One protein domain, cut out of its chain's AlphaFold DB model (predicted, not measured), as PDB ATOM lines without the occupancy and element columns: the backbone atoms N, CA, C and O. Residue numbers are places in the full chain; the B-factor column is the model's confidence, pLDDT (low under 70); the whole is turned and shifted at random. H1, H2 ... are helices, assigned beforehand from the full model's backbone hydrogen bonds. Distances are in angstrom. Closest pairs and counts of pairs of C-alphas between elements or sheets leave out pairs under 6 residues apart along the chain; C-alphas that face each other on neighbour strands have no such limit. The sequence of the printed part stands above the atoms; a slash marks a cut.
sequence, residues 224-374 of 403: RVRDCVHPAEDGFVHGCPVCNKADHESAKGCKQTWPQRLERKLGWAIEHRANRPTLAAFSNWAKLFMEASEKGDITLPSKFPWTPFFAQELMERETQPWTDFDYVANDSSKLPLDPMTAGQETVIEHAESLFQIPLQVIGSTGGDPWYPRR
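What this domain is: This is residues 224 to 374 of the 403 residues of the protein "Zinc finger domain-containing protein" of Metarhizium robertsii (strain ARSEF 23 / ATCC MYA-3075) (UniProt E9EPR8). With little regular structure, this is a compact body mostly of loops, its five short helices set round a loop core, residues 270 to 284. H1 and H2 form a hairpin, H5 packs on H2, and H3 lies away from the other helices. The 151 printed residues include helices H1 to H5 in chain order, 39 residues, and no named strand: all helix, radius of gyration of the C-alphas 14.7 A, spans 49 by 36 by 32 A.

How they stand to each other: After residues 224 to 261, without named elements, H1 (262 to 269) touches H2 (285 to 295), C-alphas of Ala 269 and Trp 285 closest at 5.8 A, opposite ways at a shallow tilt of 27 degrees. H3 (308 to 315) touches no helix. H4 (344 to 349) is close to H2 but not clearly touching, C-alphas of Ala 286 and Val 347 closest at 7.8 A. H5 (351 to 356) touches H2, C-alphas of Leu 354 and Ala 286 closest at 6.6 A. Every O i to N i+4 pair is within hydrogen-bond range in H1 to H5.

Where its parts are: H1 begins at C-alpha 262 (163.316, 190.674, 129.669); H2 is 15.5 A long; H5 ends at C-alpha 356 (159.314, 170.520, 121.657).

The domain as a whole: The printed part has no cut. The link H4 to H5 is tight, the others long. Residues 363 to 367 have pLDDT under 70.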
ATOM      1  N   ARG A 224     173.523 178.291 145.939       95.88
ATOM      2  CA  ARG A 224     172.069 178.461 145.774       95.88
ATOM      3  C   ARG A 224     171.552 177.658 144.587       95.88
ATOM      4  O   ARG A 224     172.312 177.369 143.671       95.88
ATOM      5  N   VAL A 225     170.237 177.440 144.525       96.50
ATOM      6  CA  VAL A 225     169.528 176.844 143.372       96.50
ATOM      7  C   VAL A 225     169.969 177.474 142.048       96.50
ATOM      8  O   VAL A 225     170.315 176.764 141.113       96.50
ATOM      9  N   ARG A 226     170.042 178.810 141.985       96.50
ATOM     10  CA  ARG A 226     170.445 179.536 140.768       96.50
ATOM     11  C   ARG A 226     171.848 179.164 140.259       96.50
ATOM     12  O   ARG A 226     172.100 179.277 139.066       96.50
ATOM     13  N   ASP A 227     172.737 178.739 141.157       96.75
ATOM     14  CA  ASP A 227     174.140 178.416 140.886       96.75
ATOM     15  C   ASP A 227     174.348 176.887 140.788       96.75
ATOM     16  O   ASP A 227     175.374 176.429 140.293       96.75
ATOM     17  N   CYS A 228     173.362 176.088 141.211       97.50
ATOM     18  CA  CYS A 228     173.425 174.628 141.289       97.50
ATOM     19  C   CYS A 228     173.683 173.996 139.919       97.50
ATOM     20  O   CYS A 228     173.013 174.351 138.951       97.50
ATOM     21  N   VAL A 229     174.623 173.056 139.825       97.81
ATOM     22  CA  VAL A 229     174.917 172.321 138.578       97.81
ATOM     23  C   VAL A 229     174.377 170.893 138.588       97.81
ATOM     24  O   VAL A 229     174.577 170.163 137.630       97.81
ATOM     25  N   HIS A 230     173.698 170.504 139.666       96.94
ATOM     26  CA  HIS A 230     173.194 169.154 139.875       96.94
ATOM     27  C   HIS A 230     171.774 169.019 139.310       96.94
ATOM     28  O   HIS A 230     170.858 169.574 139.916       96.94
ATOM     29  N   PRO A 231     171.546 168.315 138.192       96.25
ATOM     30  CA  PRO A 231     170.195 168.112 137.687       96.25
ATOM     31  C   PRO A 231     169.427 167.085 138.543       96.25
ATOM     32  O   PRO A 231     170.032 166.307 139.290       96.25
ATOM     33  N   ALA A 232     168.100 167.121 138.464       94.25
ATOM     34  CA  ALA A 232     167.201 166.052 138.889       94.25
ATOM     35  C   ALA A 232     166.967 165.060 137.739       94.25
ATOM     36  O   ALA A 232     167.492 165.256 136.647       94.25
ATOM     37  N   GLU A 233     166.177 164.012 137.980       92.75
ATOM     38  CA  GLU A 233     165.882 162.935 137.016       92.75
ATOM     39  C   GLU A 233     165.379 163.429 135.650       92.75
ATOM     40  O   GLU A 233     165.671 162.830 134.615       92.75
ATOM     41  N   ASP A 234     164.649 164.542 135.620       93.50
ATOM     42  CA  ASP A 234     164.098 165.130 134.398       93.50
ATOM     43  C   ASP A 234     165.086 166.045 133.645       93.50
ATOM     44  O   ASP A 234     164.731 166.646 132.633       93.50
ATOM     45  N   GLY A 235     166.329 166.161 134.125       95.25
ATOM     46  CA  GLY A 235     167.371 166.999 133.531       95.25
ATOM     47  C   GLY A 235     167.318 168.474 133.944       95.25
ATOM     48  O   GLY A 235     168.177 169.255 133.519       95.25
ATOM     49  N   PHE A 236     166.364 168.881 134.786       96.62
ATOM     50  CA  PHE A 236     166.253 170.253 135.279       96.62
ATOM     51  C   PHE A 236     166.866 170.433 136.672       96.62
ATOM     52  O   PHE A 236     167.112 169.498 137.425       96.62
ATOM     53  N   VAL A 237     167.113 171.690 137.045       96.62
ATOM     54  CA  VAL A 237     167.371 172.091 138.435       96.62
ATOM     55  C   VAL A 237     166.076 172.631 139.035       96.62
ATOM     56  O   VAL A 237     165.556 173.656 138.575       96.62
ATOM     57  N   HIS A 238     165.587 171.969 140.082       95.50
ATOM     58  CA  HIS A 238     164.360 172.328 140.786       95.50
ATOM     59  C   HIS A 238     164.591 173.336 141.914       95.50
ATOM     60  O   HIS A 238     165.709 173.645 142.330       95.50
ATOM     61  N   GLY A 239     163.487 173.870 142.422       94.44
ATOM     62  CA  GLY A 239     163.463 174.913 143.433       94.44
ATOM     63  C   GLY A 239     163.523 176.335 142.873       94.44
ATOM     64  O   GLY A 239     163.707 176.605 141.685       94.44
ATOM     65  N   CYS A 240     163.341 177.292 143.773       96.38
ATOM     66  CA  CYS A 240     163.229 178.698 143.448       96.38
ATOM     67  C   CYS A 240     164.615 179.350 143.383       96.38
ATOM     68  O   CYS A 240     165.259 179.506 144.428       96.38
ATOM     69  N   PRO A 241     165.068 179.842 142.217       96.38
ATOM     70  CA  PRO A 241     166.361 180.515 142.102       96.38
ATOM     71  C   PRO A 241     166.398 181.859 142.848       96.38
ATOM     72  O   PRO A 241     167.479 182.359 143.162       96.38
ATOM     73  N   VAL A 242     165.234 182.454 143.146       96.25
ATOM     74  CA  VAL A 242     165.128 183.756 143.821       96.25
ATOM     75  C   VAL A 242     165.325 183.598 145.329       96.25
ATOM     76  O   VAL A 242     166.254 184.177 145.892       96.25
ATOM     77  N   CYS A 243     164.504 182.767 145.980       95.75
ATOM     78  CA  CYS A 243     164.547 182.596 147.433       95.75
ATOM     79  C   CYS A 243     165.253 181.318 147.909       95.75
ATOM     80  O   CYS A 243     165.285 181.079 149.115       95.75
ATOM     81  N   ASN A 244     165.808 180.512 146.998       95.81
ATOM     82  CA  ASN A 244     166.576 179.298 147.287       95.81
ATOM     83  C   ASN A 244     165.796 178.218 148.069       95.81
ATOM     84  O   ASN A 244     166.352 177.554 148.938       95.81
ATOM     85  N   LYS A 245     164.494 178.064 147.802       93.25
ATOM     86  CA  LYS A 245     163.646 177.050 148.456       93.25
ATOM     87  C   LYS A 245     163.236 175.953 147.484       93.25
ATOM     88  O   LYS A 245     163.039 176.246 146.314       93.25
ATOM     89  N   ALA A 246     163.063 174.734 147.988       92.50
ATOM     90  CA  ALA A 246     162.631 173.574 147.203       92.50
ATOM     91  C   ALA A 246     161.116 173.544 146.925       92.50
ATOM     92  O   ALA A 246     160.677 172.911 145.979       92.50
ATOM     93  N   ASP A 247     160.314 174.226 147.749       90.12
ATOM     94  CA  ASP A 247     158.847 174.097 147.805       90.12
ATOM     95  C   ASP A 247     158.090 174.783 146.654       90.12
ATOM     96  O   ASP A 247     156.868 174.684 146.564       90.12
ATOM     97  N   HIS A 248     158.793 175.514 145.793       92.44
ATOM     98  CA  HIS A 248     158.246 176.102 144.578       92.44
ATOM     99  C   HIS A 248     159.362 176.408 143.586       92.44
ATOM    100  O   HIS A 248     160.490 176.698 143.973       92.44
ATOM    101  N   GLU A 249     159.015 176.443 142.306       92.31
ATOM    102  CA  GLU A 249     159.940 176.805 141.223       92.31
ATOM    103  C   GLU A 249     159.518 178.080 140.495       92.31
ATOM    104  O   GLU A 249     160.339 178.730 139.862       92.31
ATOM    105  N   SER A 250     158.250 178.484 140.595       92.56
ATOM    106  CA  SER A 250     157.701 179.584 139.796       92.56
ATOM    107  C   SER A 250     157.513 180.881 140.582       92.56
ATOM    108  O   SER A 250     157.404 180.901 141.813       92.56
ATOM    109  N   ALA A 251     157.362 181.982 139.840       92.56
ATOM    110  CA  ALA A 251     157.039 183.293 140.396       92.56
ATOM    111  C   ALA A 251     155.751 183.309 141.235       92.56
ATOM    112  O   ALA A 251     155.667 184.073 142.192       92.56
ATOM    113  N   LYS A 252     154.772 182.446 140.922       92.50
ATOM    114  CA  LYS A 252     153.488 182.385 141.639       92.50
ATOM    115  C   LYS A 252     153.638 181.899 143.086       92.50
ATOM    116  O   LYS A 252     152.883 182.338 143.946       92.50
ATOM    117  N   GLY A 253     154.600 181.013 143.355       90.31
ATOM    118  CA  GLY A 253     154.843 180.458 144.695       90.31
ATOM    119  C   GLY A 253     155.806 181.282 145.553       90.31
ATOM    120  O   GLY A 253     155.937 181.042 146.753       90.31
ATOM    121  N   CYS A 254     156.486 182.266 144.961       95.12
ATOM    122  CA  CYS A 254     157.567 182.976 145.625       95.12
ATOM    123  C   CYS A 254     157.107 184.285 146.264       95.12
ATOM    124  O   CYS A 254     156.478 185.126 145.630       95.12
ATOM    125  N   LYS A 255     157.521 184.514 147.514       95.56
ATOM    126  CA  LYS A 255     157.271 185.782 148.223       95.56
ATOM    127  C   LYS A 255     158.250 186.899 147.845       95.56
ATOM    128  O   LYS A 255     158.064 188.036 148.266       95.56
ATOM    129  N   GLN A 256     159.321 186.576 147.121       95.56
ATOM    130  CA  GLN A 256     160.341 187.537 146.706       95.56
ATOM    131  C   GLN A 256     160.069 188.049 145.290       95.56
ATOM    132  O   GLN A 256     159.401 187.397 144.494       95.56
ATOM    133  N   THR A 257     160.588 189.233 144.965       96.19
ATOM    134  CA  THR A 257     160.372 189.863 143.659       96.19
ATOM    135  C   THR A 257     161.140 189.139 142.556       96.19
ATOM    136  O   THR A 257     162.368 189.078 142.576       96.19
ATOM    137  N   TRP A 258     160.408 188.648 141.559       96.12
ATOM    138  CA  TRP A 258     160.978 188.020 140.368       96.12
ATOM    139  C   TRP A 258     161.421 189.042 139.320       96.12
ATOM    140  O   TRP A 258     160.819 190.119 139.226       96.12
ATOM    141  N   PRO A 259     162.435 188.713 138.498       94.94
ATOM    142  CA  PRO A 259     162.824 189.555 137.376       94.94
ATOM    143  C   PRO A 259     161.655 189.710 136.394       94.94
ATOM    144  O   PRO A 259     161.169 188.737 135.825       94.94
ATOM    145  N   GLN A 260     161.190 190.948 136.212       94.50
ATOM    146  CA  GLN A 260     160.096 191.265 135.284       94.50
ATOM    147  C   GLN A 260     160.608 191.670 133.901       94.50
ATOM    148  O   GLN A 260     160.024 191.276 132.894       94.50
ATOM    149  N   ARG A 261     161.713 192.425 133.865       96.19
ATOM    150  CA  ARG A 261     162.355 192.896 132.632       96.19
ATOM    151  C   ARG A 261     162.999 191.740 131.869       96.19
ATOM    152  O   ARG A 261     163.585 190.859 132.504       96.19
ATOM    153  N   LEU A 262     162.881 191.762 130.543       95.69
ATOM    154  CA  LEU A 262     163.316 190.674 129.669       95.69
ATOM    155  C   LEU A 262     164.824 190.424 129.792       95.69
ATOM    156  O   LEU A 262     165.222 189.291 130.025       95.69
ATOM    157  N   GLU A 263     165.642 191.474 129.807       96.38
ATOM    158  CA  GLU A 263     167.102 191.402 129.964       96.38
ATOM    159  C   GLU A 263     167.484 190.681 131.257       96.38
ATOM    160  O   GLU A 263     168.340 189.800 131.295       96.38
ATOM    161  N   ARG A 264     166.780 191.001 132.349       96.00
ATOM    162  CA  ARG A 264     167.033 190.365 133.643       96.00
ATOM    163  C   ARG A 264     166.560 188.911 133.664       96.00
ATOM    164  O   ARG A 264     167.165 188.104 134.365       96.00
ATOM    165  N   LYS A 265     165.490 188.575 132.935       96.75
ATOM    166  CA  LYS A 265     165.047 187.185 132.763       96.75
ATOM    167  C   LYS A 265     166.072 186.387 131.958       96.75
ATOM    168  O   LYS A 265     166.421 185.304 132.408       96.75
ATOM    169  N   LEU A 266     166.599 186.933 130.859       97.12
ATOM    170  CA  LEU A 266     167.663 186.307 130.062       97.12
ATOM    171  C   LEU A 266     168.912 186.047 130.905       97.12
ATOM    172  O   LEU A 266     169.418 184.930 130.905       97.12
ATOM    173  N   GLY A 267     169.349 187.028 131.700       96.75
ATOM    174  CA  GLY A 267     170.504 186.844 132.580       96.75
ATOM    175  C   GLY A 267     170.320 185.683 133.565       96.75
ATOM    176  O   GLY A 267     171.229 184.893 133.796       96.75
ATOM    177  N   TRP A 268     169.115 185.530 134.125       95.81
ATOM    178  CA  TRP A 268     168.808 184.454 135.073       95.81
ATOM    179  C   TRP A 268     168.590 183.092 134.413       95.81
ATOM    180  O   TRP A 268     169.015 182.083 134.967       95.81
ATOM    181  N   ALA A 269     167.902 183.068 133.276       97.06
ATOM    182  CA  ALA A 269     167.524 181.849 132.577       97.06
ATOM    183  C   ALA A 269     168.674 181.268 131.744       97.06
ATOM    184  O   ALA A 269     168.757 180.052 131.605       97.06
ATOM    185  N   ILE A 270     169.540 182.131 131.203       97.81
ATOM    186  CA  ILE A 270     170.520 181.773 130.176       97.81
ATOM    187  C   ILE A 270     171.942 182.095 130.635       97.81
ATOM    188  O   ILE A 270     172.721 181.179 130.874       97.81
ATOM    189  N   GLU A 271     172.287 183.372 130.821       95.81
ATOM    190  CA  GLU A 271     173.692 183.781 131.010       95.81
ATOM    191  C   GLU A 271     174.320 183.174 132.270       95.81
ATOM    192  O   GLU A 271     175.395 182.578 132.216       95.81
ATOM    193  N   HIS A 272     173.628 183.250 133.411       95.69
ATOM    194  CA  HIS A 272     174.088 182.634 134.662       95.69
ATOM    195  C   HIS A 272     174.038 181.100 134.634       95.69
ATOM    196  O   HIS A 272     174.537 180.444 135.551       95.69
ATOM    197  N   ARG A 273     173.416 180.522 133.606       97.50
ATOM    198  CA  ARG A 273     173.255 179.081 133.415       97.50
ATOM    199  C   ARG A 273     174.096 178.542 132.262       97.50
ATOM    200  O   ARG A 273     173.961 177.370 131.945       97.50
ATOM    201  N   ALA A 274     174.992 179.348 131.693       97.31
ATOM    202  CA  ALA A 274     175.930 178.921 130.664       97.31
ATOM    203  C   ALA A 274     176.658 177.626 131.063       97.31
ATOM    204  O   ALA A 274     177.328 177.603 132.101       97.31
ATOM    205  N   ASN A 275     176.538 176.587 130.230       98.00
ATOM    206  CA  ASN A 275     177.089 175.242 130.434       98.00
ATOM    207  C   ASN A 275     176.598 174.558 131.722       98.00
ATOM    208  O   ASN A 275     177.362 173.873 132.397       98.00
ATOM    209  N   ARG A 276     175.347 174.792 132.127       98.12
ATOM    210  CA  ARG A 276     174.723 174.174 133.308       98.12
ATOM    211  C   ARG A 276     173.334 173.663 132.953       98.12
ATOM    212  O   ARG A 276     172.743 174.187 132.011       98.12
ATOM    213  N   PRO A 277     172.745 172.748 133.742       97.94
ATOM    214  CA  PRO A 277     171.378 172.316 133.484       97.94
ATOM    215  C   PRO A 277     170.392 173.489 133.537       97.94
ATOM    216  O   PRO A 277     170.585 174.465 134.276       97.94
ATOM    217  N   THR A 278     169.315 173.399 132.767       97.25
ATOM    218  CA  THR A 278     168.258 174.413 132.766       97.25
ATOM    219  C   THR A 278     167.554 174.475 134.132       97.25
ATOM    220  O   THR A 278     167.335 173.461 134.789       97.25
ATOM    221  N   LEU A 279     167.179 175.676 134.586       97.12
ATOM    222  CA  LEU A 279     166.329 175.836 135.773       97.12
ATOM    223  C   LEU A 279     164.875 175.500 135.413       97.12
ATOM    224  O   LEU A 279     164.344 176.103 134.481       97.12
ATOM    225  N   ALA A 280     164.194 174.658 136.193       95.81
ATOM    226  CA  ALA A 280     162.767 174.354 135.992       95.81
ATOM    227  C   ALA A 280     161.898 175.630 135.978       95.81
ATOM    228  O   ALA A 280     161.004 175.802 135.150       95.81
ATOM    229  N   ALA A 281     162.258 176.598 136.829       95.38
ATOM    230  CA  ALA A 281     161.709 177.954 136.886       95.38
ATOM    231  C   ALA A 281     161.690 178.717 135.545       95.38
ATOM    232  O   ALA A 281     160.879 179.626 135.356       95.38
ATOM    233  N   PHE A 282     162.629 178.387 134.660       96.06
ATOM    234  CA  PHE A 282     162.851 179.012 133.362       96.06
ATOM    235  C   PHE A 282     162.917 177.948 132.258       96.06
ATOM    236  O   PHE A 282     163.702 178.069 131.320       96.06
ATOM    237  N   SER A 283     162.082 176.908 132.343       95.31
ATOM    238  CA  SER A 283     162.009 175.843 131.331       95.31
ATOM    239  C   SER A 283     161.687 176.362 129.923       95.31
ATOM    240  O   SER A 283     162.032 175.738 128.929       95.31
ATOM    241  N   ASN A 284     161.093 177.553 129.817       94.94
ATOM    242  CA  ASN A 284     160.792 178.234 128.562       94.94
ATOM    243  C   ASN A 284     161.894 179.206 128.083       94.94
ATOM    244  O   ASN A 284     161.589 180.111 127.302       94.94
ATOM    245  N   TRP A 285     163.144 179.079 128.545       97.06
ATOM    246  CA  TRP A 285     164.223 180.026 128.225       97.06
ATOM    247  C   TRP A 285     164.459 180.213 126.722       97.06
ATOM    248  O   TRP A 285     164.726 181.335 126.300       97.06
ATOM    249  N   ALA A 286     164.291 179.166 125.907       97.12
ATOM    250  CA  ALA A 286     164.454 179.262 124.456       97.12
ATOM    251  C   ALA A 286     163.449 180.255 123.847       97.12
ATOM    252  O   ALA A 286     163.798 181.052 122.982       97.12
ATOM    253  N   LYS A 287     162.209 180.290 124.361       96.88
ATOM    254  CA  LYS A 287     161.193 181.263 123.922       96.88
ATOM    255  C   LYS A 287     161.572 182.686 124.325       96.88
ATOM    256  O   LYS A 287     161.372 183.607 123.546       96.88
ATOM    257  N   LEU A 288     162.148 182.858 125.520       96.75
ATOM    258  CA  LEU A 288     162.651 184.160 125.976       96.75
ATOM    259  C   LEU A 288     163.803 184.654 125.094       96.75
ATOM    260  O   LEU A 288     163.869 185.843 124.795       96.75
ATOM    261  N   PHE A 289     164.697 183.751 124.685       97.81
ATOM    262  CA  PHE A 289     165.793 184.070 123.774       97.81
ATOM    263  C   PHE A 289     165.282 184.518 122.404       97.81
ATOM    264  O   PHE A 289     165.694 185.573 121.930       97.81
ATOM    265  N   MET A 290     164.351 183.772 121.800       97.69
ATOM    266  CA  MET A 290     163.783 184.142 120.499       97.69
ATOM    267  C   MET A 290     163.018 185.470 120.568       97.69
ATOM    268  O   MET A 290     163.235 186.326 119.720       97.69
ATOM    269  N   GLU A 291     162.239 185.709 121.632       97.00
ATOM    270  CA  GLU A 291     161.579 187.007 121.862       97.00
ATOM    271  C   GLU A 291     162.594 188.163 121.922       97.00
ATOM    272  O   GLU A 291     162.353 189.247 121.391       97.00
ATOM    273  N   ALA A 292     163.736 187.953 122.581       97.06
ATOM    274  CA  ALA A 292     164.789 188.961 122.665       97.06
ATOM    275  C   ALA A 292     165.490 189.182 121.318       97.06
ATOM    276  O   ALA A 292     165.780 190.324 120.962       97.06
ATOM    277  N   SER A 293     165.726 188.101 120.570       96.62
ATOM    278  CA  SER A 293     166.322 188.135 119.232       96.62
ATOM    279  C   SER A 293     165.454 188.928 118.256       96.62
ATOM    280  O   SER A 293     165.948 189.818 117.568       96.62
ATOM    281  N   GLU A 294     164.140 188.690 118.272       96.56
ATOM    282  CA  GLU A 294     163.168 189.389 117.425       96.56
ATOM    283  C   GLU A 294     163.058 190.885 117.741       96.56
ATOM    284  O   GLU A 294     162.855 191.696 116.837       96.56
ATOM    285  N   LYS A 295     163.194 191.275 119.015       95.88
ATOM    286  CA  LYS A 295     163.140 192.690 119.412       95.88
ATOM    287  C   LYS A 295     164.364 193.485 118.960       95.88
ATOM    288  O   LYS A 295     164.226 194.660 118.629       95.88
ATOM    289  N   GLY A 296     165.548 192.868 118.961       93.94
ATOM    290  CA  GLY A 296     166.796 193.471 118.477       93.94
ATOM    291  C   GLY A 296     167.343 194.653 119.297       93.94
ATOM    292  O   GLY A 296     168.383 195.204 118.943       93.94
ATOM    293  N   ASP A 297     166.682 195.055 120.387       93.94
ATOM    294  CA  ASP A 297     167.087 196.153 121.278       93.94
ATOM    295  C   ASP A 297     167.861 195.678 122.523       93.94
ATOM    296  O   ASP A 297     168.359 196.491 123.305       93.94
ATOM    297  N   ILE A 298     167.994 194.361 122.689       94.38
ATOM    298  CA  ILE A 298     168.629 193.714 123.837       94.38
ATOM    299  C   ILE A 298     169.874 192.956 123.378       94.38
ATOM    300  O   ILE A 298     169.861 192.240 122.380       94.38
ATOM    301  N   THR A 299     170.962 193.075 124.142       95.94
ATOM    302  CA  THR A 299     172.161 192.257 123.934       95.94
ATOM    303  C   THR A 299     171.837 190.783 124.155       95.94
ATOM    304  O   THR A 299     171.386 190.395 125.233       95.94
ATOM    305  N   LEU A 300     172.071 189.961 123.133       96.88
ATOM    306  CA  LEU A 300     171.770 188.537 123.187       96.88
ATOM    307  C   LEU A 300     172.859 187.752 123.937       96.88
ATOM    308  O   LEU A 300     174.048 187.987 123.701       96.88
ATOM    309  N   PRO A 301     172.479 186.777 124.784       96.56
ATOM    310  CA  PRO A 301     173.423 185.857 125.411       96.56
ATOM    311  C   PRO A 301     174.253 185.094 124.375       96.56
ATOM    312  O   PRO A 301     173.738 184.691 123.334       96.56
ATOM    313  N   SER A 302     175.535 184.861 124.656       96.38
ATOM    314  CA  SER A 302     176.436 184.106 123.766       96.38
ATOM    315  C   SER A 302     176.701 182.669 124.223       96.38
ATOM    316  O   SER A 302     177.341 181.909 123.505       96.38
ATOM    317  N   LYS A 303     176.275 182.313 125.438       96.75
ATOM    318  CA  LYS A 303     176.442 180.989 126.045       96.75
ATOM    319  C   LYS A 303     175.125 180.576 126.679       96.75
ATOM    320  O   LYS A 303     174.449 181.426 127.259       96.75
ATOM    321  N   PHE A 304     174.802 179.293 126.606       98.31
ATOM    322  CA  PHE A 304     173.465 178.795 126.912       98.31
ATOM    323  C   PHE A 304     173.490 177.653 127.932       98.31
ATOM    324  O   PHE A 304     174.539 177.034 128.148       98.31
ATOM    325  N   PRO A 305     172.362 177.413 128.619       98.25
ATOM    326  CA  PRO A 305     172.204 176.248 129.467       98.25
ATOM    327  C   PRO A 305     172.102 174.976 128.637       98.25
ATOM    328  O   PRO A 305     171.649 174.999 127.496       98.25
ATOM    329  N   TRP A 306     172.440 173.858 129.265       98.12
ATOM    330  CA  TRP A 306     172.155 172.541 128.731       98.12
ATOM    331  C   TRP A 306     170.656 172.339 128.560       98.12
ATOM    332  O   TRP A 306     169.840 172.727 129.409       98.12
ATOM    333  N   THR A 307     170.318 171.641 127.492       97.69
ATOM    334  CA  THR A 307     169.041 170.972 127.346       97.69
ATOM    335  C   THR A 307     168.870 169.928 128.458       97.69
ATOM    336  O   THR A 307     169.851 169.343 128.929       97.69
ATOM    337  N   PRO A 308     167.627 169.667 128.897       96.44
ATOM    338  CA  PRO A 308     167.348 168.597 129.852       96.44
ATOM    339  C   PRO A 308     167.816 167.227 129.349       96.44
ATOM    340  O   PRO A 308     168.389 166.466 130.120       96.44
ATOM    341  N   PHE A 309     167.678 166.956 128.047       96.12
ATOM    342  CA  PHE A 309     168.167 165.723 127.427       96.12
ATOM    343  C   PHE A 309     169.682 165.559 127.561       96.12
ATOM    344  O   PHE A 309     170.145 164.502 127.976       96.12
ATOM    345  N   PHE A 310     170.460 166.613 127.293       97.38
ATOM    346  CA  PHE A 310     171.909 166.562 127.489       97.38
ATOM    347  C   PHE A 310     172.278 166.363 128.964       97.38
ATOM    348  O   PHE A 310     173.194 165.611 129.286       97.38
ATOM    349  N   ALA A 311     171.545 166.994 129.887       96.88
ATOM    350  CA  ALA A 311     171.755 166.773 131.315       96.88
ATOM    351  C   ALA A 311     171.478 165.313 131.724       96.88
ATOM    352  O   ALA A 311     172.245 164.768 132.514       96.88
ATOM    353  N   GLN A 312     170.429 164.685 131.181       95.44
ATOM    354  CA  GLN A 312     170.112 163.263 131.384       95.44
ATOM    355  C   GLN A 312     171.192 162.348 130.809       95.44
ATOM    356  O   GLN A 312     171.669 161.464 131.511       95.44
ATOM    357  N   GLU A 313     171.667 162.624 129.594       96.25
ATOM    358  CA  GLU A 313     172.782 161.884 128.995       96.25
ATOM    359  C   GLU A 313     174.034 161.927 129.890       96.25
ATOM    360  O   GLU A 313     174.727 160.927 130.061       96.25
ATOM    361  N   LEU A 314     174.323 163.073 130.522       96.25
ATOM    362  CA  LEU A 314     175.433 163.195 131.472       96.25
ATOM    363  C   LEU A 314     175.227 162.392 132.766       96.25
ATOM    364  O   LEU A 314     176.221 162.043 133.400       96.25
ATOM    365  N   MET A 315     173.984 162.112 133.178       94.12
ATOM    366  CA  MET A 315     173.710 161.275 134.356       94.12
ATOM    367  C   MET A 315     174.081 159.816 134.095       94.12
ATOM    368  O   MET A 315     174.588 159.145 134.988       94.12
ATOM    369  N   GLU A 316     173.883 159.339 132.867       92.44
ATOM    370  CA  GLU A 316     174.182 157.959 132.467       92.44
ATOM    371  C   GLU A 316     175.689 157.679 132.343       92.44
ATOM    372  O   GLU A 316     176.114 156.524 132.276       92.44
ATOM    373  N   ARG A 317     176.526 158.723 132.330       91.94
ATOM    374  CA  ARG A 317     177.986 158.585 132.255       91.94
ATOM    375  C   ARG A 317     178.576 158.195 133.605       91.94
ATOM    376  O   ARG A 317     178.085 158.604 134.651       91.94
ATOM    377  N   GLU A 318     179.713 157.497 133.578       83.75
ATOM    378  CA  GLU A 318     180.446 157.103 134.793       83.75
ATOM    379  C   GLU A 318     180.897 158.305 135.636       83.75
ATOM    380  O   GLU A 318     180.899 158.243 136.864       83.75
ATOM    381  N   THR A 319     181.275 159.407 134.981       88.25
ATOM    382  CA  THR A 319     181.740 160.631 135.643       88.25
ATOM    383  C   THR A 319     180.723 161.747 135.465       88.25
ATOM    384  O   THR A 319     180.508 162.247 134.360       88.25
ATOM    385  N   GLN A 320     180.101 162.164 136.569       93.31
ATOM    386  CA  GLN A 320     179.152 163.269 136.542       93.31
ATOM    387  C   GLN A 320     179.847 164.597 136.877       93.31
ATOM    388  O   GLN A 320     180.391 164.752 137.975       93.31
ATOM    389  N   PRO A 321     179.799 165.603 135.983       94.31
ATOM    390  CA  PRO A 321     180.586 166.831 136.128       94.31
ATOM    391  C   PRO A 321     180.185 167.689 137.339       94.31
ATOM    392  O   PRO A 321     180.951 168.544 137.776       94.31
ATOM    393  N   TRP A 322     178.993 167.479 137.903       94.50
ATOM    394  CA  TRP A 322     178.521 168.188 139.096       94.50
ATOM    395  C   TRP A 322     179.040 167.622 140.420       94.50
ATOM    396  O   TRP A 322     178.867 168.275 141.454       94.50
ATOM    397  N   THR A 323     179.639 166.430 140.423       92.62
ATOM    398  CA  THR A 323     180.174 165.807 141.643       92.62
ATOM    399  C   THR A 323     181.402 166.560 142.149       92.62
ATOM    400  O   THR A 323     181.458 166.881 143.336       92.62
ATOM    401  N   ASP A 324     182.287 166.957 141.232       91.88
ATOM    402  CA  ASP A 324     183.557 167.638 141.527       91.88
ATOM    403  C   ASP A 324     183.530 169.142 141.207       91.88
ATOM    404  O   ASP A 324     184.566 169.811 141.154       91.88
ATOM    405  N   PHE A 325     182.342 169.701 140.967       95.25
ATOM    406  CA  PHE A 325     182.211 171.110 140.622       95.25
ATOM    407  C   PHE A 325     182.515 172.017 141.822       95.25
ATOM    408  O   PHE A 325     181.795 172.026 142.824       95.25
ATOM    409  N   ASP A 326     183.555 172.842 141.690       94.50
ATOM    410  CA  ASP A 326     183.916 173.849 142.685       94.50
ATOM    411  C   ASP A 326     182.985 175.070 142.592       94.50
ATOM    412  O   ASP A 326     183.174 175.981 141.779       94.50
ATOM    413  N   TYR A 327     181.978 175.102 143.466       92.62
ATOM    414  CA  TYR A 327     181.039 176.220 143.586       92.62
ATOM    415  C   TYR A 327     181.676 177.524 144.090       92.62
ATOM    416  O   TYR A 327     181.075 178.583 143.903       92.62
ATOM    417  N   VAL A 328     182.864 177.480 144.704       89.56
ATOM    418  CA  VAL A 328     183.591 178.682 145.138       89.56
ATOM    419  C   VAL A 328     184.243 179.356 143.936       89.56
ATOM    420  O   VAL A 328     184.082 180.564 143.752       89.56
ATOM    421  N   ALA A 329     184.928 178.584 143.087       91.69
ATOM    422  CA  ALA A 329     185.459 179.085 141.818       91.69
ATOM    423  C   ALA A 329     184.338 179.429 140.823       91.69
ATOM    424  O   ALA A 329     184.452 180.389 140.061       91.69
ATOM    425  N   ASN A 330     183.251 178.652 140.849       93.12
ATOM    426  CA  ASN A 330     182.058 178.799 140.018       93.12
ATOM    427  C   ASN A 330     182.347 178.889 138.505       93.12
ATOM    428  O   ASN A 330     181.631 179.560 137.758       93.12
ATOM    429  N   ASP A 331     183.392 178.200 138.054       95.00
ATOM    430  CA  ASP A 331     183.896 178.265 136.686       95.00
ATOM    431  C   ASP A 331     183.155 177.285 135.765       95.00
ATOM    432  O   ASP A 331     183.477 176.099 135.698       95.00
ATOM    433  N   SER A 332     182.156 177.781 135.029       94.50
ATOM    434  CA  SER A 332     181.380 176.953 134.098       94.50
ATOM    435  C   SER A 332     182.129 176.566 132.823       94.50
ATOM    436  O   SER A 332     181.620 175.758 132.052       94.50
ATOM    437  N   SER A 333     183.338 177.088 132.583       95.06
ATOM    438  CA  SER A 333     184.139 176.651 131.433       95.06
ATOM    439  C   SER A 333     184.667 175.219 131.588       95.06
ATOM    440  O   SER A 333     184.984 174.579 130.591       95.06
ATOM    441  N   LYS A 334     184.707 174.702 132.825       94.62
ATOM    442  CA  LYS A 334     185.067 173.311 133.144       94.62
ATOM    443  C   LYS A 334     183.932 172.316 132.909       94.62
ATOM    444  O   LYS A 334     184.154 171.111 132.959       94.62
ATOM    445  N   LEU A 335     182.716 172.816 132.711       96.94
ATOM    446  CA  LEU A 335     181.540 172.003 132.447       96.94
ATOM    447  C   LEU A 335     181.428 171.729 130.939       96.94
ATOM    448  O   LEU A 335     181.787 172.602 130.142       96.94
ATOM    449  N   PRO A 336     180.941 170.542 130.531       97.31
ATOM    450  CA  PRO A 336     180.804 170.205 129.119       97.31
ATOM    451  C   PRO A 336     179.872 171.175 128.382       97.31
ATOM    452  O   PRO A 336     178.959 171.765 128.963       97.31
ATOM    453  N   LEU A 337     180.111 171.323 127.082       97.62
ATOM    454  CA  LEU A 337     179.249 172.078 126.177       97.62
ATOM    455  C   LEU A 337     178.170 171.149 125.623       97.62
ATOM    456  O   LEU A 337     178.487 170.060 125.148       97.62
ATOM    457  N   ASP A 338     176.919 171.595 125.671       98.00
ATOM    458  CA  ASP A 338     175.811 170.917 125.001       98.00
ATOM    459  C   ASP A 338     175.847 171.273 123.503       98.00
ATOM    460  O   ASP A 338     175.764 172.460 123.170       98.00
ATOM    461  N   PRO A 339     175.962 170.288 122.593       97.88
ATOM    462  CA  PRO A 339     176.013 170.538 121.155       97.88
ATOM    463  C   PRO A 339     174.814 171.324 120.610       97.88
ATOM    464  O   PRO A 339     174.998 172.175 119.742       97.88
ATOM    465  N   MET A 340     173.603 171.103 121.137       97.19
ATOM    466  CA  MET A 340     172.391 171.788 120.663       97.19
ATOM    467  C   MET A 340     172.369 173.268 121.053       97.19
ATOM    468  O   MET A 340     171.683 174.082 120.433       97.19
ATOM    469  N   THR A 341     173.111 173.635 122.096       97.62
ATOM    470  CA  THR A 341     173.097 174.978 122.683       97.62
ATOM    471  C   THR A 341     174.501 175.586 122.779       97.62
ATOM    472  O   THR A 341     174.738 176.530 123.530       97.62
ATOM    473  N   ALA A 342     175.448 175.093 121.976       97.12
ATOM    474  CA  ALA A 342     176.845 175.523 122.006       97.12
ATOM    475  C   ALA A 342     177.028 177.023 121.702       97.12
ATOM    476  O   ALA A 342     177.970 177.645 122.201       97.12
ATOM    477  N   GLY A 343     176.126 177.620 120.918       97.50
ATOM    478  CA  GLY A 343     176.139 179.044 120.597       97.50
ATOM    479  C   GLY A 343     174.792 179.562 120.090       97.50
ATOM    480  O   GLY A 343     173.795 178.849 120.067       97.50
ATOM    481  N   GLN A 344     174.760 180.835 119.686       97.31
ATOM    482  CA  GLN A 344     173.527 181.474 119.198       97.31
ATOM    483  C   GLN A 344     173.012 180.805 117.921       97.31
ATOM    484  O   GLN A 344     171.820 180.542 117.810       97.31
ATOM    485  N   GLU A 345     173.913 180.508 116.985       97.44
ATOM    486  CA  GLU A 345     173.578 179.881 115.703       97.44
ATOM    487  C   GLU A 345     172.927 178.510 115.907       97.44
ATOM    488  O   GLU A 345     171.852 178.268 115.365       97.44
ATOM    489  N   THR A 346     173.496 177.666 116.775       97.75
ATOM    490  CA  THR A 346     172.948 176.333 117.067       97.75
ATOM    491  C   THR A 346     171.591 176.417 117.764       97.75
ATOM    492  O   THR A 346     170.688 175.649 117.455       97.75
ATOM    493  N   VAL A 347     171.399 177.379 118.676       97.62
ATOM    494  CA  VAL A 347     170.099 177.594 119.337       97.62
ATOM    495  C   VAL A 347     169.024 178.008 118.333       97.62
ATOM    496  O   VAL A 347     167.887 177.555 118.447       97.62
ATOM    497  N   ILE A 348     169.366 178.857 117.361       96.94
ATOM    498  CA  ILE A 348     168.443 179.274 116.297       96.94
ATOM    499  C   ILE A 348     168.134 178.093 115.371       96.94
ATOM    500  O   ILE A 348     166.967 177.846 115.078       96.94
ATOM    501  N   GLU A 349     169.154 177.340 114.954       97.56
ATOM    502  CA  GLU A 349     169.012 176.149 114.109       97.56
ATOM    503  C   GLU A 349     168.113 175.087 114.760       97.56
ATOM    504  O   GLU A 349     167.227 174.531 114.114       97.56
ATOM    505  N   HIS A 350     168.283 174.850 116.063       97.25
ATOM    506  CA  HIS A 350     167.528 173.852 116.820       97.25
ATOM    507  C   HIS A 350     166.291 174.413 117.541       97.25
ATOM    508  O   HIS A 350     165.722 173.728 118.396       97.25
ATOM    509  N   ALA A 351     165.841 175.632 117.223       95.81
ATOM    510  CA  ALA A 351     164.768 176.308 117.959       95.81
ATOM    511  C   ALA A 351     163.473 175.477 118.040       95.81
ATOM    512  O   ALA A 351     162.855 175.395 119.103       95.81
ATOM    513  N   GLU A 352     163.087 174.805 116.951       94.75
ATOM    514  CA  GLU A 352     161.898 173.944 116.928       94.75
ATOM    515  C   GLU A 352     162.023 172.762 117.894       94.75
ATOM    516  O   GLU A 352     161.107 172.507 118.678       94.75
ATOM    517  N   SER A 353     163.172 172.078 117.896       94.56
ATOM    518  CA  SER A 353     163.446 170.979 118.826       94.56
ATOM    519  C   SER A 353     163.440 171.470 120.271       94.56
ATOM    520  O   SER A 353     162.811 170.846 121.123       94.56
ATOM    521  N   LEU A 354     164.057 172.627 120.545       95.06
ATOM    522  CA  LEU A 354     164.074 173.250 121.872       95.06
ATOM    523  C   LEU A 354     162.662 173.606 122.371       95.06
ATOM    524  O   LEU A 354     162.395 173.534 123.569       95.06
ATOM    525  N   PHE A 355     161.737 173.959 121.474       93.38
ATOM    526  CA  PHE A 355     160.335 174.214 121.821       93.38
ATOM    527  C   PHE A 355     159.510 172.952 122.052       93.38
ATOM    528  O   PHE A 355     158.480 173.028 122.730       93.38
ATOM    529  N   GLN A 356     159.946 171.825 121.493       89.19
ATOM    530  CA  GLN A 356     159.314 170.520 121.657       89.19
ATOM    531  C   GLN A 356     159.833 169.751 122.871       89.19
ATOM    532  O   GLN A 356     159.186 168.779 123.263       89.19
ATOM    533  N   ILE A 357     160.949 170.180 123.483       87.00
ATOM    534  CA  ILE A 357     161.431 169.600 124.741       87.00
ATOM    535  C   ILE A 357     160.251 169.573 125.714       87.00
ATOM    536  O   ILE A 357     159.671 170.633 125.986       87.00
ATOM    537  N   PRO A 358     159.859 168.385 126.213       75.12
ATOM    538  CA  PRO A 358     158.729 168.267 127.107       75.12
ATOM    539  C   PRO A 358     158.923 169.224 128.279       75.12
ATOM    540  O   PRO A 358     159.786 169.032 129.126       75.12
ATOM    541  N   LEU A 359     158.077 170.254 128.361       74.56
ATOM    542  CA  LEU A 359     158.017 171.140 129.529       74.56
ATOM    543  C   LEU A 359     157.417 170.424 130.750       74.56
ATOM    544  O   LEU A 359     157.064 171.074 131.736       74.56
ATOM    545  N   GLN A 360     157.242 169.103 130.664       72.25
ATOM    546  CA  GLN A 360     156.874 168.257 131.779       72.25
ATOM    547  C   GLN A 360     158.083 168.191 132.701       72.25
ATOM    548  O   GLN A 360     158.918 167.306 132.604       72.25
ATOM    549  N   VAL A 361     158.175 169.191 133.567       78.19
ATOM    550  CA  VAL A 361     158.993 169.151 134.768       78.19
ATOM    551  C   VAL A 361     158.379 168.057 135.647       78.19
ATOM    552  O   VAL A 361     157.273 168.226 136.175       78.19
ATOM    553  N   ILE A 362     159.022 166.888 135.696       72.81
ATOM    554  CA  ILE A 362     158.504 165.692 136.373       72.81
ATOM    555  C   ILE A 362     158.955 165.784 137.826       72.81
ATOM    556  O   ILE A 362     159.988 165.261 138.219       72.81
ATOM    557  N   GLY A 363     158.179 166.480 138.651       60.91
ATOM    558  CA  GLY A 363     158.515 166.587 140.063       60.91
ATOM    559  C   GLY A 363     157.554 167.462 140.841       60.91
ATOM    560  O   GLY A 363     157.226 168.583 140.455       60.91
ATOM    561  N   SER A 364     157.101 166.960 141.986       56.12
ATOM    562  CA  SER A 364     156.533 167.809 143.025       56.12
ATOM    563  C   SER A 364     157.676 168.572 143.680       56.12
ATOM    564  O   SER A 364     158.354 167.984 144.511       56.12
ATOM    565  N   THR A 365     157.874 169.839 143.290       58.62
ATOM    566  CA  THR A 365     158.690 170.877 143.958       58.62
ATOM    567  C   THR A 365     159.317 170.388 145.271       58.62
ATOM    568  O   THR A 365     158.683 170.433 146.333       58.62
ATOM    569  N   GLY A 366     160.518 169.824 145.184       53.47
ATOM    570  CA  GLY A 366     161.159 169.114 146.284       53.47
ATOM    571  C   GLY A 366     162.469 168.513 145.796       53.47
ATOM    572  O   GLY A 366     162.478 167.791 144.812       53.47
ATOM    573  N   GLY A 367     163.570 168.894 146.441       55.97
ATOM    574  CA  GLY A 367     164.930 168.597 146.007       55.97
ATOM    575  C   GLY A 367     165.323 167.137 146.177       55.97
ATOM    576  O   GLY A 367     166.061 166.826 147.110       55.97
ATOM    577  N   ASP A 368     164.862 166.287 145.264       70.19
ATOM    578  CA  ASP A 368     165.428 164.964 145.018       70.19
ATOM    579  C   ASP A 368     166.426 165.101 143.856       70.19
ATOM    580  O   ASP A 368     166.081 164.846 142.699       70.19
ATOM    581  N   PRO A 369     167.655 165.609 144.109       75.06
ATOM    582  CA  PRO A 369     168.688 165.584 143.087       75.06
ATOM    583  C   PRO A 369     168.907 164.132 142.675       75.06
ATOM    584  O   PRO A 369     168.842 163.222 143.507       75.06
ATOM    585  N   TRP A 370     169.181 163.922 141.394       80.06
ATOM    586  CA  TRP A 370     169.447 162.583 140.907       80.06
ATOM    587  C   TRP A 370     170.678 162.014 141.619       80.06
ATOM    588  O   TRP A 370     171.720 162.658 141.676       80.06
ATOM    589  N   TYR A 371     170.596 160.809 142.161       77.69
ATOM    590  CA  TYR A 371     171.778 160.085 142.611       77.69
ATOM    591  C   TYR A 371     171.872 158.805 141.788       77.69
ATOM    592  O   TYR A 371     170.831 158.180 141.566       77.69
ATOM    593  N   PRO A 372     173.079 158.390 141.358       75.56
ATOM    594  CA  PRO A 372     173.244 157.065 140.784       75.56
ATOM    595  C   PRO A 372     172.647 156.054 141.762       75.56
ATOM    596  O   PRO A 372     173.012 156.064 142.945       75.56
ATOM    597  N   ARG A 373     171.718 155.209 141.299       72.81
ATOM    598  CA  ARG A 373     171.287 154.063 142.106       72.81
ATOM    599  C   ARG A 373     172.536 153.264 142.432       72.81
ATOM    600  O   ARG A 373     173.341 152.988 141.539       72.81
ATOM    601  N   ARG A 374     172.755 152.948 143.709       72.94
ATOM    602  CA  ARG A 374     173.881 152.077 144.035       72.94
ATOM    603  C   ARG A 374     173.565 150.728 143.417       72.94
ATOM    604  O   ARG A 374     172.443 150.254 143.528       72.94
TER     605      ARG A 374